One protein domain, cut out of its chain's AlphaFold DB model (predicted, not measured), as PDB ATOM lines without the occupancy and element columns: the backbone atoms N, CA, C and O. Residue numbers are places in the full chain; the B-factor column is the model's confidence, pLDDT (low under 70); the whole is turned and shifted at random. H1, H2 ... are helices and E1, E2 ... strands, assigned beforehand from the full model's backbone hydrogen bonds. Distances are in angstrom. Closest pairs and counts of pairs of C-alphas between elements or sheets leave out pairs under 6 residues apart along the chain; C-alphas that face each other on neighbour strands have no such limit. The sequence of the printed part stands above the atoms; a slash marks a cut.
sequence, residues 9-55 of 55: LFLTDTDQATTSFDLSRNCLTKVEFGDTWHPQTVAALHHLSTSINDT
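Overview. This is residues 9 to 55 of the 55 residues of an uncharacterized protein of Comamonas testosteroni (UniProt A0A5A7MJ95). What shape do these atoms make? A small three-stranded sheet, E1 E2 E3, has one helix, H1, packed at its E3 edge, and residues 50 to 55, of which 50 to 53 belong to H1, stick out beyond the sheet. What is it made of? The 47 printed residues hold three named strands and then one named helix, in the order E1 E2 E3 H1, a mixed class; the sheet, in the order E1 - E2 - E3, is all antiparallel. How is it spread? It is loose and elongated, with a radius of gyration of the C-alphas of 12.0 A and spans of 37 by 20 by 17 A.

Along the chain. Where are the strands? E2 is residues 18 to 24, 19.6 A long, E3 is residues 27 to 33, 18.4 A, and E1 is residues 9 to 12, 9.9 A, beginning at C-alpha 9 (-41.035, -6.264, -33.031). Where is the helix? H1 is residues 39 to 53, 21.6 A long, ending at C-alpha 53 (-37.150, 14.499, -41.263).

Arrangement. How do the strands pair? They form a meander, each strand the antiparallel neighbour of the one before. The hairpin E1 and E2, at 169 degrees between directions, has N 11 and O 19 at 3.0 A. The hairpin E2 and E3, at 165 degrees, has N 22 and O 30 at 3.0 A. Which strands stay apart? The edge strands E1 and E3 are apart. Where is the helix? H1 is on the sheet at a height over the sheet of 8.6 A, beside the strands and over none of them, but only just: 2 of its 15 C-alphas fall on E3. The closest C-alphas of E3 and H1 are those of Lys 30 and Val 42, 6.4 A apart. Every O i to N i+4 pair in H1 is within hydrogen-bond range.

Size, cuts and confidence. How far does it reach? The two C-alphas farthest apart, those of Gln 16 and Thr 55, are 37.1 A apart. Are there cuts or long links? The printed part has no cut, and its three links are tight. Where is confidence low? Residues 9 to 18 and 54 to 55 have pLDDT under 70.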
ATOM      1  N   LEU A   9     -40.905  -5.634 -31.718       62.69
ATOM      2  CA  LEU A   9     -41.035  -6.264 -33.031       62.69
ATOM      3  C   LEU A   9     -40.014  -7.396 -33.116       62.69
ATOM      4  O   LEU A   9     -38.825  -7.167 -32.894       62.69
ATOM      5  N   PHE A  10     -40.490  -8.591 -33.454       63.59
ATOM      6  CA  PHE A  10     -39.658  -9.765 -33.682       63.59
ATOM      7  C   PHE A  10     -39.669 -10.079 -35.174       63.59
ATOM      8  O   PHE A  10     -40.733 -10.327 -35.744       63.59
ATOM      9  N   LEU A  11     -38.497 -10.035 -35.806       62.78
ATOM     10  CA  LEU A  11     -38.309 -10.514 -37.172       62.78
ATOM     11  C   LEU A  11     -37.508 -11.810 -37.099       62.78
ATOM     12  O   LEU A  11     -36.373 -11.821 -36.622       62.78
ATOM     13  N   THR A  12     -38.112 -12.906 -37.540       54.75
ATOM     14  CA  THR A  12     -37.416 -14.181 -37.700       54.75
ATOM     15  C   THR A  12     -36.843 -14.204 -39.108       54.75
ATOM     16  O   THR A  12     -37.604 -14.282 -40.073       54.75
ATOM     17  N   ASP A  13     -35.523 -14.078 -39.236       56.44
ATOM     18  CA  ASP A  13     -34.863 -14.266 -40.528       56.44
ATOM     19  C   ASP A  13     -34.763 -15.768 -40.846       56.44
ATOM     20  O   ASP A  13     -34.875 -16.629 -39.964       56.44
ATOM     21  N   THR A  14     -34.544 -16.083 -42.117       54.97
ATOM     22  CA  THR A  14     -34.456 -17.438 -42.689       54.97
ATOM     23  C   THR A  14     -33.389 -18.302 -41.993       54.97
ATOM     24  O   THR A  14     -33.473 -19.528 -42.020       54.97
ATOM     25  N   ASP A  15     -32.441 -17.662 -41.299       59.59
ATOM     26  CA  ASP A  15     -31.348 -18.267 -40.526       59.59
ATOM     27  C   ASP A  15     -31.685 -18.578 -39.049       59.59
ATOM     28  O   ASP A  15     -30.794 -18.890 -38.262       59.59
ATOM     29  N   GLN A  16     -32.954 -18.485 -38.624       57.72
ATOM     30  CA  GLN A  16     -33.404 -18.655 -37.222       57.72
ATOM     31  C   GLN A  16     -32.807 -17.659 -36.209       57.72
ATOM     32  O   GLN A  16     -33.145 -17.705 -35.023       57.72
ATOM     33  N   ALA A  17     -31.971 -16.715 -36.645       63.78
ATOM     34  CA  ALA A  17     -31.537 -15.607 -35.812       63.78
ATOM     35  C   ALA A  17     -32.753 -14.726 -35.486       63.78
ATOM     36  O   ALA A  17     -33.358 -14.100 -36.360       63.78
ATOM     37  N   THR A  18     -33.140 -14.706 -34.210       67.00
ATOM     38  CA  THR A  18     -34.228 -13.845 -33.742       67.00
ATOM     39  C   THR A  18     -33.730 -12.411 -33.756       67.00
ATOM     40  O   THR A  18     -32.781 -12.086 -33.051       67.00
ATOM     41  N   THR A  19     -34.350 -11.549 -34.554       76.19
ATOM     42  CA  THR A  19     -34.049 -10.120 -34.519       76.19
ATOM     43  C   THR A  19     -35.073  -9.418 -33.641       76.19
ATOM     44  O   THR A  19     -36.275  -9.519 -33.903       76.19
ATOM     45  N   SER A  20     -34.613  -8.710 -32.610       79.56
ATOM     46  CA  SER A  20     -35.474  -7.974 -31.678       79.56
ATOM     47  C   SER A  20     -35.246  -6.463 -31.796       79.56
ATOM     48  O   SER A  20     -34.112  -5.986 -31.900       79.56
ATOM     49  N   PHE A  21     -36.339  -5.697 -31.777       82.81
ATOM     50  CA  PHE A  21     -36.311  -4.234 -31.768       82.81
ATOM     51  C   PHE A  21     -37.112  -3.708 -30.578       82.81
ATOM     52  O   PHE A  21     -38.282  -4.062 -30.418       82.81
ATOM     53  N   ASP A  22     -36.506  -2.828 -29.775       83.38
ATOM     54  CA  ASP A  22     -37.176  -2.174 -28.643       83.38
ATOM     55  C   ASP A  22     -37.384  -0.681 -28.915       83.38
ATOM     56  O   ASP A  22     -36.430   0.087 -29.119       83.38
ATOM     57  N   LEU A  23     -38.651  -0.272 -28.895       80.44
ATOM     58  CA  LEU A  23     -39.091   1.102 -29.085       80.44
ATOM     59  C   LEU A  23     -39.552   1.698 -27.749       80.44
ATOM     60  O   LEU A  23     -40.551   1.273 -27.163       80.44
ATOM     61  N   SER A  24     -38.890   2.773 -27.321       82.38
ATOM     62  CA  SER A  24     -39.264   3.555 -26.139       82.38
ATOM     63  C   SER A  24     -39.558   4.993 -26.541       82.38
ATOM     64  O   SER A  24     -38.720   5.662 -27.136       82.38
ATOM     65  N   ARG A  25     -40.760   5.491 -26.215       79.50
ATOM     66  CA  ARG A  25     -41.204   6.863 -26.552       79.50
ATOM     67  C   ARG A  25     -41.027   7.218 -28.041       79.50
ATOM     68  O   ARG A  25     -40.676   8.345 -28.359       79.50
ATOM     69  N   ASN A  26     -41.293   6.258 -28.929       73.62
ATOM     70  CA  ASN A  26     -41.109   6.351 -30.386       73.62
ATOM     71  C   ASN A  26     -39.651   6.456 -30.864       73.62
ATOM     72  O   ASN A  26     -39.421   6.672 -32.048       73.62
ATOM     73  N   CYS A  27     -38.672   6.255 -29.983       78.56
ATOM     74  CA  CYS A  27     -37.269   6.138 -30.355       78.56
ATOM     75  C   CYS A  27     -36.851   4.667 -30.314       78.56
ATOM     76  O   CYS A  27     -37.178   3.946 -29.366       78.56
ATOM     77  N   LEU A  28     -36.107   4.226 -31.328       84.44
ATOM     78  CA  LEU A  28     -35.440   2.931 -31.295       84.44
ATOM     79  C   LEU A  28     -34.331   2.979 -30.245       84.44
ATOM     80  O   LEU A  28     -33.484   3.868 -30.272       84.44
ATOM     81  N   THR A  29     -34.361   2.041 -29.304       86.62
ATOM     82  CA  THR A  29     -33.424   2.009 -28.167       86.62
ATOM     83  C   THR A  29     -32.566   0.756 -28.132       86.62
ATOM     84  O   THR A  29     -31.486   0.771 -27.542       86.62
ATOM     85  N   LYS A  30     -33.008  -0.316 -28.791       87.62
ATOM     86  CA  LYS A  30     -32.298  -1.590 -28.821       87.62
ATOM     87  C   LYS A  30     -32.538  -2.297 -30.147       87.62
ATOM     88  O   LYS A  30     -33.667  -2.314 -30.633       87.62
ATOM     89  N   VAL A  31     -31.470  -2.875 -30.684       86.06
ATOM     90  CA  VAL A  31     -31.493  -3.837 -31.786       86.06
ATOM     91  C   VAL A  31     -30.655  -5.027 -31.349       86.06
ATOM     92  O   VAL A  31     -29.502  -4.838 -30.947       86.06
ATOM     93  N   GLU A  32     -31.227  -6.223 -31.410       85.62
ATOM     94  CA  GLU A  32     -30.507  -7.475 -31.186       85.62
ATOM     95  C   GLU A  32     -30.639  -8.395 -32.389       85.62
ATOM     96  O   GLU A  32     -31.715  -8.476 -32.979       85.62
ATOM     97  N   PHE A  33     -29.555  -9.094 -32.719       82.19
ATOM     98  CA  PHE A  33     -29.546 -10.205 -33.667       82.19
ATOM     99  C   PHE A  33     -29.120 -11.461 -32.895       82.19
ATOM    100  O   PHE A  33     -28.001 -11.534 -32.376       82.19
ATOM    101  N   GLY A  34     -30.031 -12.425 -32.752       82.75
ATOM    102  CA  GLY A  34     -29.890 -13.495 -31.762       82.75
ATOM    103  C   GLY A  34     -29.816 -12.911 -30.347       82.75
ATOM    104  O   GLY A  34     -30.658 -12.100 -29.971       82.75
ATOM    105  N   ASP A  35     -28.766 -13.266 -29.603       80.31
ATOM    106  CA  ASP A  35     -28.504 -12.773 -28.240       80.31
ATOM    107  C   ASP A  35     -27.481 -11.619 -28.192       80.31
ATOM    108  O   ASP A  35     -26.980 -11.255 -27.124       80.31
ATOM    109  N   THR A  36     -27.119 -11.048 -29.348       84.44
ATOM    110  CA  THR A  36     -26.108  -9.982 -29.428       84.44
ATOM    111  C   THR A  36     -26.766  -8.616 -29.564       84.44
ATOM    112  O   THR A  36     -27.592  -8.407 -30.447       84.44
ATOM    113  N   TRP A  37     -26.371  -7.657 -28.722       87.38
ATOM    114  CA  TRP A  37     -26.831  -6.266 -28.787       87.38
ATOM    115  C   TRP A  37     -25.961  -5.414 -29.722       87.38
ATOM    116  O   TRP A  37     -24.736  -5.405 -29.606       87.38
ATOM    117  N   HIS A  38     -26.598  -4.641 -30.609       86.19
ATOM    118  CA  HIS A  38     -25.929  -3.824 -31.629       86.19
ATOM    119  C   HIS A  38     -26.221  -2.317 -31.461       86.19
ATOM    120  O   HIS A  38     -27.060  -1.751 -32.169       86.19
ATOM    121  N   PRO A  39     -25.515  -1.611 -30.556       87.25
ATOM    122  CA  PRO A  39     -25.744  -0.184 -30.296       87.25
ATOM    123  C   PRO A  39     -25.398   0.729 -31.484       87.25
ATOM    124  O   PRO A  39     -26.027   1.769 -31.666       87.25
ATOM    125  N   GLN A  40     -24.433   0.345 -32.327       87.19
ATOM    126  CA  GLN A  40     -24.062   1.122 -33.519       87.19
ATOM    127  C   GLN A  40     -25.199   1.170 -34.550       87.19
ATOM    128  O   GLN A  40     -25.430   2.210 -35.163       87.19
ATOM    129  N   THR A  41     -25.957   0.080 -34.687       87.56
ATOM    130  CA  THR A  41     -27.132   0.010 -35.565       87.56
ATOM    131  C   THR A  41     -28.229   0.966 -35.102       87.56
ATOM    132  O   THR A  41     -28.826   1.659 -35.922       87.56
ATOM    133  N   VAL A  42     -28.450   1.070 -33.785       87.56
ATOM    134  CA  VAL A  42     -29.385   2.049 -33.202       87.56
ATOM    135  C   VAL A  42     -28.972   3.475 -33.573       87.56
ATOM    136  O   VAL A  42     -29.805   4.252 -34.035       87.56
ATOM    137  N   ALA A  43     -27.687   3.813 -33.425       86.31
ATOM    138  CA  ALA A  43     -27.175   5.144 -33.754       86.31
ATOM    139  C   ALA A  43     -27.305   5.475 -35.252       86.31
ATOM    140  O   ALA A  43     -27.738   6.574 -35.600       86.31
ATOM    141  N   ALA A  44     -26.990   4.522 -36.134       86.75
ATOM    142  CA  ALA A  44     -27.125   4.698 -37.579       86.75
ATOM    143  C   ALA A  44     -28.588   4.928 -37.998       86.75
ATOM    144  O   ALA A  44     -28.876   5.856 -38.751       86.75
ATOM    145  N   LEU A  45     -29.525   4.134 -37.464       85.62
ATOM    146  CA  LEU A  45     -30.958   4.295 -37.736       85.62
ATOM    147  C   LEU A  45     -31.503   5.616 -37.186       85.62
ATOM    148  O   LEU A  45     -32.299   6.275 -37.855       85.62
ATOM    149  N   HIS A  46     -31.042   6.037 -36.007       85.12
ATOM    150  CA  HIS A  46     -31.388   7.346 -35.465       85.12
ATOM    151  C   HIS A  46     -30.912   8.466 -36.398       85.12
ATOM    152  O   HIS A  46     -31.711   9.321 -36.773       85.12
ATOM    153  N   HIS A  47     -29.651   8.425 -36.839       85.00
ATOM    154  CA  HIS A  47     -29.098   9.408 -37.773       85.00
ATOM    155  C   HIS A  47     -29.889   9.469 -39.091       85.00
ATOM    156  O   HIS A  47     -30.230  10.557 -39.552       85.00
ATOM    157  N   LEU A  48     -30.238   8.313 -39.668       83.25
ATOM    158  CA  LEU A  48     -31.085   8.242 -40.864       83.25
ATOM    159  C   LEU A  48     -32.458   8.882 -40.627       83.25
ATOM    160  O   LEU A  48     -32.915   9.664 -41.456       83.25
ATOM    161  N   SER A  49     -33.100   8.596 -39.489       81.62
ATOM    162  CA  SER A  49     -34.414   9.166 -39.168       81.62
ATOM    163  C   SER A  49     -34.385  10.690 -39.029       81.62
ATOM    164  O   SER A  49     -35.308  11.361 -39.484       81.62
ATOM    165  N   THR A  50     -33.314  11.243 -38.447       80.69
ATOM    166  CA  THR A  50     -33.125  12.694 -38.338       80.69
ATOM    167  C   THR A  50     -32.897  13.309 -39.714       80.69
ATOM    168  O   THR A  50     -33.574  14.266 -40.067       80.69
ATOM    169  N   SER A  51     -32.027  12.704 -40.529       77.25
ATOM    170  CA  SER A  51     -31.727  13.204 -41.874       77.25
ATOM    171  C   SER A  51     -32.943  13.215 -42.804       77.25
ATOM    172  O   SER A  51     -33.043  14.107 -43.636       77.25
ATOM    173  N   ILE A  52     -33.844  12.232 -42.694       78.50
ATOM    174  CA  ILE A  52     -35.064  12.174 -43.516       78.50
ATOM    175  C   ILE A  52     -36.068  13.248 -43.083       78.50
ATOM    176  O   ILE A  52     -36.698  13.856 -43.937       78.50
ATOM    177  N   ASN A  53     -36.217  13.490 -41.778       71.12
ATOM    178  CA  ASN A  53     -37.150  14.499 -41.263       71.12
ATOM    179  C   ASN A  53     -36.693  15.947 -41.503       71.12
ATOM    180  O   ASN A  53     -37.525  16.846 -41.431       71.12
ATOM    181  N   ASP A  54     -35.401  16.171 -41.751       59.69
ATOM    182  CA  ASP A  54     -34.845  17.495 -42.061       59.69
ATOM    183  C   ASP A  54     -35.019  17.900 -43.543       59.69
ATOM    184  O   ASP A  54     -34.610  18.999 -43.923       59.69
ATOM    185  N   THR A  55     -35.619  17.039 -44.381       50.44
ATOM    186  CA  THR A  55     -35.889  17.301 -45.811       50.44
ATOM    187  C   THR A  55     -37.372  17.555 -46.060       50.44
ATOM    188  O   THR A  55     -37.681  18.455 -46.872       50.44
TER     189      THR A  55